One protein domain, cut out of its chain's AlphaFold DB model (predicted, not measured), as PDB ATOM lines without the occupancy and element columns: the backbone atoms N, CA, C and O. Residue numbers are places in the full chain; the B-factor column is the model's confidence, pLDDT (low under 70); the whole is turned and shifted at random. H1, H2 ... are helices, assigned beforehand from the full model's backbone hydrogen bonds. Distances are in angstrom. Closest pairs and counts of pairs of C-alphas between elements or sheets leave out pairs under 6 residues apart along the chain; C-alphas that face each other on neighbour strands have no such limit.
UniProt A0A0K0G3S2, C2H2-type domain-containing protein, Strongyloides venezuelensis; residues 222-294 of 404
ATOM      1  N   GLN A 222      27.768  39.859  31.905       95.81
ATOM      2  CA  GLN A 222      28.448  40.740  32.853       95.81
ATOM      3  C   GLN A 222      27.510  41.862  33.322       95.81
ATOM      4  O   GLN A 222      26.789  42.463  32.521       95.81
ATOM      5  N   CYS A 223      27.512  42.151  34.623       96.88
ATOM      6  CA  CYS A 223      26.783  43.274  35.198       96.88
ATOM      7  C   CYS A 223      27.578  44.581  35.073       96.88
ATOM      8  O   CYS A 223      28.630  44.724  35.688       96.88
ATOM      9  N   LYS A 224      27.028  45.587  34.384       96.88
ATOM     10  CA  LYS A 224      27.676  46.898  34.158       96.88
ATOM     11  C   LYS A 224      27.853  47.800  35.397       96.88
ATOM     12  O   LYS A 224      28.189  48.968  35.238       96.88
ATOM     13  N   LEU A 225      27.581  47.307  36.610       96.19
ATOM     14  CA  LEU A 225      27.763  48.050  37.873       96.19
ATOM     15  C   LEU A 225      28.724  47.379  38.875       96.19
ATOM     16  O   LEU A 225      29.002  47.976  39.911       96.19
ATOM     17  N   CYS A 226      29.185  46.149  38.626       96.81
ATOM     18  CA  CYS A 226      30.161  45.455  39.490       96.81
ATOM     19  C   CYS A 226      30.901  44.299  38.791       96.81
ATOM     20  O   CYS A 226      31.410  43.400  39.461       96.81
ATOM     21  N   ASP A 227      30.852  44.248  37.458       96.50
ATOM     22  CA  ASP A 227      31.540  43.291  36.578       96.50
ATOM     23  C   ASP A 227      31.307  41.796  36.863       96.50
ATOM     24  O   ASP A 227      31.906  40.910  36.257       96.50
ATOM     25  N   THR A 228      30.344  41.494  37.732       96.06
ATOM     26  CA  THR A 228      29.962  40.135  38.105       96.06
ATOM     27  C   THR A 228      29.232  39.452  36.951       96.06
ATOM     28  O   THR A 228      28.268  39.989  36.400       96.06
ATOM     29  N   TYR A 229      29.662  38.238  36.610       94.62
ATOM     30  CA  TYR A 229      29.063  37.417  35.557       94.62
ATOM     31  C   TYR A 229      27.881  36.599  36.094       94.62
ATOM     32  O   TYR A 229      28.047  35.714  36.936       94.62
ATOM     33  N   VAL A 230      26.687  36.864  35.566       88.62
ATOM     34  CA  VAL A 230      25.403  36.303  36.017       88.62
ATOM     35  C   VAL A 230      24.747  35.519  34.878       88.62
ATOM     36  O   VAL A 230      24.908  35.860  33.710       88.62
ATOM     37  N   ASN A 231      23.973  34.476  35.184       85.88
ATOM     38  CA  ASN A 231      23.201  33.766  34.157       85.88
ATOM     39  C   ASN A 231      22.197  34.735  33.476       85.88
ATOM     40  O   ASN A 231      21.584  35.554  34.168       85.88
ATOM     41  N   PRO A 232      21.976  34.654  32.148       80.44
ATOM     42  CA  PRO A 232      21.171  35.636  31.405       80.44
ATOM     43  C   PRO A 232      19.668  35.628  31.733       80.44
ATOM     44  O   PRO A 232      18.964  36.602  31.435       80.44
ATOM     45  N   GLY A 233      19.168  34.569  32.378       77.19
ATOM     46  CA  GLY A 233      17.776  34.450  32.810       77.19
ATOM     47  C   GLY A 233      17.319  35.620  33.692       77.19
ATOM     48  O   GLY A 233      18.060  36.113  34.548       77.19
ATOM     49  N   TYR A 234      16.078  36.073  33.492       82.06
ATOM     50  CA  TYR A 234      15.547  37.258  34.178       82.06
ATOM     51  C   TYR A 234      15.625  37.148  35.710       82.06
ATOM     52  O   TYR A 234      16.107  38.072  36.363       82.06
ATOM     53  N   HIS A 235      15.244  36.000  36.280       78.19
ATOM     54  CA  HIS A 235      15.293  35.773  37.727       78.19
ATOM     55  C   HIS A 235      16.715  35.846  38.304       78.19
ATOM     56  O   HIS A 235      16.900  36.419  39.375       78.19
ATOM     57  N   SER A 236      17.728  35.347  37.587       78.81
ATOM     58  CA  SER A 236      19.133  35.435  38.008       78.81
ATOM     59  C   SER A 236      19.614  36.888  38.038       78.81
ATOM     60  O   SER A 236      20.146  37.341  39.052       78.81
ATOM     61  N   ARG A 237      19.333  37.655  36.975       85.50
ATOM     62  CA  ARG A 237      19.647  39.093  36.897       85.50
ATOM     63  C   ARG A 237      18.910  39.917  37.956       85.50
ATOM     64  O   ARG A 237      19.516  40.791  38.569       85.50
ATOM     65  N   ARG A 238      17.634  39.610  38.216       85.12
ATOM     66  CA  ARG A 238      16.809  40.221  39.274       85.12
ATOM     67  C   ARG A 238      17.356  39.914  40.670       85.12
ATOM     68  O   ARG A 238      17.474  40.826  41.480       85.12
ATOM     69  N   SER A 239      17.724  38.659  40.942       81.94
ATOM     70  CA  SER A 239      18.298  38.240  42.230       81.94
ATOM     71  C   SER A 239      19.641  38.924  42.496       81.94
ATOM     72  O   SER A 239      19.835  39.478  43.574       81.94
ATOM     73  N   HIS A 240      20.524  38.974  41.494       87.88
ATOM     74  CA  HIS A 240      21.783  39.714  41.569       87.88
ATOM     75  C   HIS A 240      21.562  41.210  41.828       87.88
ATOM     76  O   HIS A 240      22.143  41.762  42.754       87.88
ATOM     77  N   VAL A 241      20.675  41.868  41.075       88.12
ATOM     78  CA  VAL A 241      20.380  43.300  41.260       88.12
ATOM     79  C   VAL A 241      19.828  43.609  42.655       88.12
ATOM     80  O   VAL A 241      20.219  44.611  43.247       88.12
ATOM     81  N   ILE A 242      18.988  42.738  43.218       83.69
ATOM     82  CA  ILE A 242      18.485  42.900  44.588       83.69
ATOM     83  C   ILE A 242      19.601  42.689  45.625       83.69
ATOM     84  O   ILE A 242      19.693  43.474  46.559       83.69
ATOM     85  N   LYS A 243      20.465  41.678  45.462       83.75
ATOM     86  CA  LYS A 243      21.526  41.351  46.436       83.75
ATOM     87  C   LYS A 243      22.735  42.290  46.383       83.75
ATOM     88  O   LYS A 243      23.258  42.671  47.420       83.75
ATOM     89  N   ASN A 244      23.201  42.633  45.186       92.12
ATOM     90  CA  ASN A 244      24.458  43.354  44.960       92.12
ATOM     91  C   ASN A 244      24.257  44.857  44.693       92.12
ATOM     92  O   ASN A 244      25.209  45.626  44.794       92.12
ATOM     93  N   HIS A 245      23.036  45.290  44.351       93.00
ATOM     94  CA  HIS A 245      22.732  46.681  43.989       93.00
ATOM     95  C   HIS A 245      21.536  47.268  44.754       93.00
ATOM     96  O   HIS A 245      20.928  48.240  44.290       93.00
ATOM     97  N   TYR A 246      21.233  46.742  45.949       88.81
ATOM     98  CA  TYR A 246      20.162  47.255  46.809       88.81
ATOM     99  C   TYR A 246      20.258  48.768  47.026       88.81
ATOM    100  O   TYR A 246      19.289  49.473  46.769       88.81
ATOM    101  N   ASN A 247      21.441  49.293  47.357       88.25
ATOM    102  CA  ASN A 247      21.657  50.725  47.596       88.25
ATOM    103  C   ASN A 247      21.233  51.587  46.387       88.25
ATOM    104  O   ASN A 247      20.742  52.705  46.552       88.25
ATOM    105  N   LYS A 248      21.351  51.063  45.154       92.38
ATOM    106  CA  LYS A 248      20.876  51.753  43.947       92.38
ATOM    107  C   LYS A 248      19.351  51.726  43.852       92.38
ATOM    108  O   LYS A 248      18.758  52.775  43.600       92.38
ATOM    109  N   ILE A 249      18.719  50.579  44.114       86.81
ATOM    110  CA  ILE A 249      17.253  50.444  44.196       86.81
ATOM    111  C   ILE A 249      16.697  51.381  45.277       86.81
ATOM    112  O   ILE A 249      15.778  52.145  44.997       86.81
ATOM    113  N   GLN A 250      17.294  51.382  46.469       88.12
ATOM    114  CA  GLN A 250      16.916  52.222  47.602       88.12
ATOM    115  C   GLN A 250      17.057  53.711  47.261       88.12
ATOM    116  O   GLN A 250      16.113  54.462  47.478       88.12
ATOM    117  N   SER A 251      18.156  54.139  46.623       92.12
ATOM    118  CA  SER A 251      18.310  55.536  46.177       92.12
ATOM    119  C   SER A 251      17.214  55.986  45.194       92.12
ATOM    120  O   SER A 251      16.738  57.116  45.275       92.12
ATOM    121  N   LEU A 252      16.766  55.090  44.304       90.94
ATOM    122  CA  LEU A 252      15.667  55.343  43.364       90.94
ATOM    123  C   LEU A 252      14.291  55.289  44.042       90.94
ATOM    124  O   LEU A 252      13.360  55.937  43.579       90.94
ATOM    125  N   PHE A 253      14.145  54.520  45.121       87.19
ATOM    126  CA  PHE A 253      12.895  54.382  45.863       87.19
ATOM    127  C   PHE A 253      12.664  55.576  46.801       87.19
ATOM    128  O   PHE A 253      11.598  56.196  46.772       87.19
ATOM    129  N   SER A 254      13.700  55.969  47.548       88.94
ATOM    130  CA  SER A 254      13.714  57.148  48.419       88.94
ATOM    131  C   SER A 254      13.566  58.469  47.658       88.94
ATOM    132  O   SER A 254      13.124  59.454  48.242       88.94
ATOM    133  N   SER A 255      13.844  58.508  46.347       87.75
ATOM    134  CA  SER A 255      13.645  59.711  45.524       87.75
ATOM    135  C   SER A 255      12.172  60.023  45.196       87.75
ATOM    136  O   SER A 255      11.908  60.910  44.382       87.75
ATOM    137  N   LYS A 256      11.196  59.306  45.775       84.81
ATOM    138  CA  LYS A 256       9.766  59.650  45.711       84.81
ATOM    139  C   LYS A 256       9.161  59.849  47.097       84.81
ATOM    140  O   LYS A 256       9.297  59.007  47.976       84.81
ATOM    141  N   LYS A 257       8.346  60.904  47.207       77.94
ATOM    142  CA  LYS A 257       7.504  61.224  48.375       77.94
ATOM    143  C   LYS A 257       6.375  60.209  48.627       77.94
ATOM    144  O   LYS A 257       5.886  60.110  49.743       77.94
ATOM    145  N   LEU A 258       5.958  59.465  47.597       77.44
ATOM    146  CA  LEU A 258       4.976  58.381  47.688       77.44
ATOM    147  C   LEU A 258       5.611  57.073  47.213       77.44
ATOM    148  O   LEU A 258       5.913  56.901  46.027       77.44
ATOM    149  N   GLN A 259       5.814  56.171  48.167       83.75
ATOM    150  CA  GLN A 259       6.445  54.869  47.999       83.75
ATOM    151  C   GLN A 259       5.371  53.777  47.942       83.75
ATOM    152  O   GLN A 259       4.448  53.755  48.750       83.75
ATOM    153  N   SER A 260       5.461  52.882  46.959       82.19
ATOM    154  CA  SER A 260       4.510  51.779  46.777       82.19
ATOM    155  C   SER A 260       5.197  50.561  46.170       82.19
ATOM    156  O   SER A 260       6.197  50.700  45.462       82.19
ATOM    157  N   MET A 261       4.645  49.363  46.380       75.69
ATOM    158  CA  MET A 261       5.228  48.119  45.850       75.69
ATOM    159  C   MET A 261       5.377  48.131  44.322       75.69
ATOM    160  O   MET A 261       6.378  47.647  43.797       75.69
ATOM    161  N   LYS A 262       4.446  48.770  43.602       77.50
ATOM    162  CA  LYS A 262       4.563  48.996  42.152       77.50
ATOM    163  C   LYS A 262       5.804  49.830  41.812       77.50
ATOM    164  O   LYS A 262       6.573  49.451  40.936       77.50
ATOM    165  N   TYR A 263       6.051  50.909  42.557       83.38
ATOM    166  CA  TYR A 263       7.241  51.737  42.357       83.38
ATOM    167  C   TYR A 263       8.547  51.048  42.792       83.38
ATOM    168  O   TYR A 263       9.597  51.296  42.203       83.38
ATOM    169  N   PHE A 264       8.504  50.143  43.772       81.25
ATOM    170  CA  PHE A 264       9.662  49.319  44.135       81.25
ATOM    171  C   PHE A 264      10.054  48.372  42.987       81.25
ATOM    172  O   PHE A 264      11.226  48.297  42.611       81.25
ATOM    173  N   ILE A 265       9.065  47.733  42.349       80.25
ATOM    174  CA  ILE A 265       9.265  46.893  41.156       80.25
ATOM    175  C   ILE A 265       9.767  47.731  39.964       80.25
ATOM    176  O   ILE A 265      10.680  47.287  39.261       80.25
ATOM    177  N   ASP A 266       9.284  48.968  39.777       85.31
ATOM    178  CA  ASP A 266       9.865  49.911  38.805       85.31
ATOM    179  C   ASP A 266      11.355  50.185  39.095       85.31
ATOM    180  O   ASP A 266      12.167  50.239  38.171       85.31
ATOM    181  N   CYS A 267      11.743  50.363  40.363       86.25
ATOM    182  CA  CYS A 267      13.129  50.650  40.757       86.25
ATOM    183  C   CYS A 267      14.062  49.446  40.560       86.25
ATOM    184  O   CYS A 267      15.177  49.615  40.055       86.25
ATOM    185  N   ILE A 268      13.590  48.227  40.846       85.50
ATOM    186  CA  ILE A 268      14.277  46.984  40.460       85.50
ATOM    187  C   ILE A 268      14.442  46.934  38.934       85.50
ATOM    188  O   ILE A 268      15.554  46.759  38.439       85.50
ATOM    189  N   SER A 269      13.365  47.162  38.178       89.81
ATOM    190  CA  SER A 269      13.358  47.066  36.709       89.81
ATOM    191  C   SER A 269      14.278  48.098  36.040       89.81
ATOM    192  O   SER A 269      14.998  47.782  35.088       89.81
ATOM    193  N   LYS A 270      14.331  49.327  36.575       94.31
ATOM    194  CA  LYS A 270      15.304  50.364  36.188       94.31
ATOM    195  C   LYS A 270      16.738  49.927  36.472       94.31
ATOM    196  O   LYS A 270      17.594  50.087  35.608       94.31
ATOM    197  N   THR A 271      16.999  49.347  37.641       93.69
ATOM    198  CA  THR A 271      18.350  48.898  38.013       93.69
ATOM    199  C   THR A 271      18.798  47.727  37.129       93.69
ATOM    200  O   THR A 271      19.902  47.762  36.594       93.69
ATOM    201  N   ILE A 272      17.908  46.774  36.811       93.00
ATOM    202  CA  ILE A 272      18.152  45.721  35.803       93.00
ATOM    203  C   ILE A 272      18.452  46.322  34.417       93.00
ATOM    204  O   ILE A 272      19.344  45.829  33.726       93.00
ATOM    205  N   LYS A 273      17.760  47.398  34.007       94.44
ATOM    206  CA  LYS A 273      18.036  48.105  32.739       94.44
ATOM    207  C   LYS A 273      19.423  48.768  32.714       94.44
ATOM    208  O   LYS A 273      20.003  48.840  31.636       94.44
ATOM    209  N   VAL A 274      19.954  49.218  33.854       95.38
ATOM    210  CA  VAL A 274      21.324  49.758  33.960       95.38
ATOM    211  C   VAL A 274      22.355  48.626  33.926       95.38
ATOM    212  O   VAL A 274      23.225  48.621  33.060       95.38
ATOM    213  N   CYS A 275      22.214  47.630  34.804       95.62
ATOM    214  CA  CYS A 275      23.132  46.491  34.913       95.62
ATOM    215  C   CYS A 275      23.237  45.665  33.621       95.62
ATOM    216  O   CYS A 275      24.317  45.190  33.282       95.62
ATOM    217  N   PHE A 276      22.118  45.492  32.908       94.00
ATOM    218  CA  PHE A 276      21.984  44.573  31.774       94.00
ATOM    219  C   PHE A 276      21.222  45.232  30.613       94.00
ATOM    220  O   PHE A 276      20.166  44.754  30.180       94.00
ATOM    221  N   ASN A 277      21.737  46.357  30.111       89.56
ATOM    222  CA  ASN A 277      21.085  47.194  29.095       89.56
ATOM    223  C   ASN A 277      20.611  46.419  27.846       89.56
ATOM    224  O   ASN A 277      19.487  46.652  27.393       89.56
ATOM    225  N   ASN A 278      21.406  45.462  27.354       86.94
ATOM    226  CA  ASN A 278      21.122  44.659  26.155       86.94
ATOM    227  C   ASN A 278      20.024  43.589  26.356       86.94
ATOM    228  O   ASN A 278      19.600  42.960  25.394       86.94
ATOM    229  N   SER A 279      19.550  43.351  27.586       83.44
ATOM    230  CA  SER A 279      18.525  42.330  27.843       83.44
ATOM    231  C   SER A 279      17.143  42.710  27.292       83.44
ATOM    232  O   SER A 279      16.726  43.867  27.372       83.44
ATOM    233  N   LEU A 280      16.391  41.726  26.792       81.56
ATOM    234  CA  LEU A 280      14.999  41.909  26.359       81.56
ATOM    235  C   LEU A 280      14.053  42.116  27.564       81.56
ATOM    236  O   LEU A 280      13.275  43.069  27.616       81.56
ATOM    237  N   VAL A 281      14.177  41.246  28.572       83.19
ATOM    238  CA  VAL A 281      13.312  41.190  29.765       83.19
ATOM    239  C   VAL A 281      13.928  41.969  30.931       83.19
ATOM    240  O   VAL A 281      15.059  41.675  31.342       83.19
ATOM    241  N   LYS A 282      13.181  42.933  31.480       84.75
ATOM    242  CA  LYS A 282      13.605  43.874  32.534       84.75
ATOM    243  C   LYS A 282      12.606  44.000  33.705       84.75
ATOM    244  O   LYS A 282      13.050  44.334  34.799       84.75
ATOM    245  N   HIS A 283      11.324  43.669  33.527       84.44
ATOM    246  CA  HIS A 283      10.258  43.760  34.546       84.44
ATOM    247  C   HIS A 283       9.496  42.431  34.719       84.44
ATOM    248  O   HIS A 283       9.270  41.721  33.744       84.44
ATOM    249  N   ASP A 284       8.999  42.155  35.933       74.31
ATOM    250  CA  ASP A 284       8.211  40.960  36.319       74.31
ATOM    251  C   ASP A 284       6.936  40.679  35.482       74.31
ATOM    252  O   ASP A 284       6.398  39.574  35.546       74.31
ATOM    253  N   ASN A 285       6.454  41.650  34.694       80.25
ATOM    254  CA  ASN A 285       5.269  41.525  33.833       80.25
ATOM    255  C   ASN A 285       5.635  41.497  32.336       80.25
ATOM    256  O   ASN A 285       4.757  41.654  31.488       80.25
ATOM    257  N   GLN A 286       6.918  41.353  31.987       82.62
ATOM    258  CA  GLN A 286       7.325  41.115  30.605       82.62
ATOM    259  C   GLN A 286       7.333  39.621  30.295       82.62
ATOM    260  O   GLN A 286       7.859  38.819  31.065       82.62
ATOM    261  N   CYS A 287       6.804  39.250  29.132       79.56
ATOM    262  CA  CYS A 287       6.933  37.892  28.624       79.56
ATOM    263  C   CYS A 287       8.405  37.557  28.328       79.56
ATOM    264  O   CYS A 287       9.120  38.355  27.718       79.56
ATOM    265  N   VAL A 288       8.856  36.363  28.725       72.94
ATOM    266  CA  VAL A 288      10.272  35.982  28.617       72.94
ATOM    267  C   VAL A 288      10.752  35.677  27.196       72.94
ATOM    268  O   VAL A 288      11.932  35.894  26.933       72.94
ATOM    269  N   LYS A 289       9.875  35.229  26.279       72.12
ATOM    270  CA  LYS A 289      10.252  34.963  24.875       72.12
ATOM    271  C   LYS A 289      10.234  36.224  24.003       72.12
ATOM    272  O   LYS A 289      11.194  36.468  23.284       72.12
ATOM    273  N   CYS A 290       9.175  37.035  24.063       81.50
ATOM    274  CA  CYS A 290       9.001  38.188  23.162       81.50
ATOM    275  C   CYS A 290       9.285  39.566  23.789       81.50
ATOM    276  O   CYS A 290       9.340  40.562  23.076       81.50
ATOM    277  N   GLY A 291       9.437  39.665  25.114       82.25
ATOM    278  CA  GLY A 291       9.685  40.933  25.808       82.25
ATOM    279  C   GLY A 291       8.476  41.862  25.968       82.25
ATOM    280  O   GLY A 291       8.608  42.880  26.650       82.25
ATOM    281  N   ASN A 292       7.307  41.536  25.401       85.38
ATOM    282  CA  ASN A 292       6.088  42.341  25.543       85.38
ATOM    283  C   ASN A 292       5.739  42.571  27.022       85.38
ATOM    284  O   ASN A 292       5.759  41.628  27.814       85.38
ATOM    285  N   TYR A 293       5.416  43.815  27.384       88.38
ATOM    286  CA  TYR A 293       5.026  44.217  28.738       88.38
ATOM    287  C   TYR A 293       3.504  44.202  28.915       88.38
ATOM    288  O   TYR A 293       2.773  44.666  28.041       88.38
ATOM    289  N   TYR A 294       3.044  43.757  30.086       83.75
ATOM    290  CA  TYR A 294       1.629  43.718  30.451       83.75
ATOM    291  C   TYR A 294       1.351  44.507  31.737       83.75
ATOM    292  O   TYR A 294       2.162  44.555  32.663       83.75
TER     293      TYR A 294
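Overview. This is residues 222 to 294 of the 404 residues of the protein "C2H2-type domain-containing protein" of Strongyloides venezuelensis (UniProt A0A0K0G3S2). A small, flat cluster of three helices has the longest, H3, as its middle; H1 packs on it about perpendicular and H2 at a steep slant, while two long unnamed ends make much of the rest. The link from H2 to H3 sticks out at residues 255 to 260. The printed part has 73 residues with three named helices, H1, H2, H3, and no named strand; the class is all helix, with under half of the residues in named elements. It is compact, with a radius of gyration of the C-alphas of 12.0 A and spans of 34 by 30 by 16 A.

Arrangement. H3, residues 261 to 275, touches H2, residues 246 to 254, at a steep tilt of 48 degrees, opposite ways; the closest C-alphas, of Ile 249 and Cys 267, are 5.4 A apart. H3 touches H1, residues 234 to 244, about perpendicular at 88 degrees, closest at the C-alphas of Val 241 and Ile 272, 6.4 A. H1 and H2 are close but not clearly touching: their closest C-alphas, of Ile 242 and Ile 249, are 7.7 A apart. In H1, H2 and H3 every O i to N i+4 pair is within hydrogen-bond range.

Along the chain. H3 spans 21.0 A, ending at C-alpha 275 (23.132, 46.491, 34.913). H1 spans 15.3 A from C-alpha 234 (15.547, 37.258, 34.178), and H2 11.9 A.

Size, cuts and confidence. The C-alphas farthest apart, of Lys 257 and Lys 289, are 35.3 A apart. The printed part has no cut; the link H1 to H2 is tight and H2 to H3 short. Residues 222 to 233 and 276 to 294 hold no named element. No printed residue is under 70 in pLDDT.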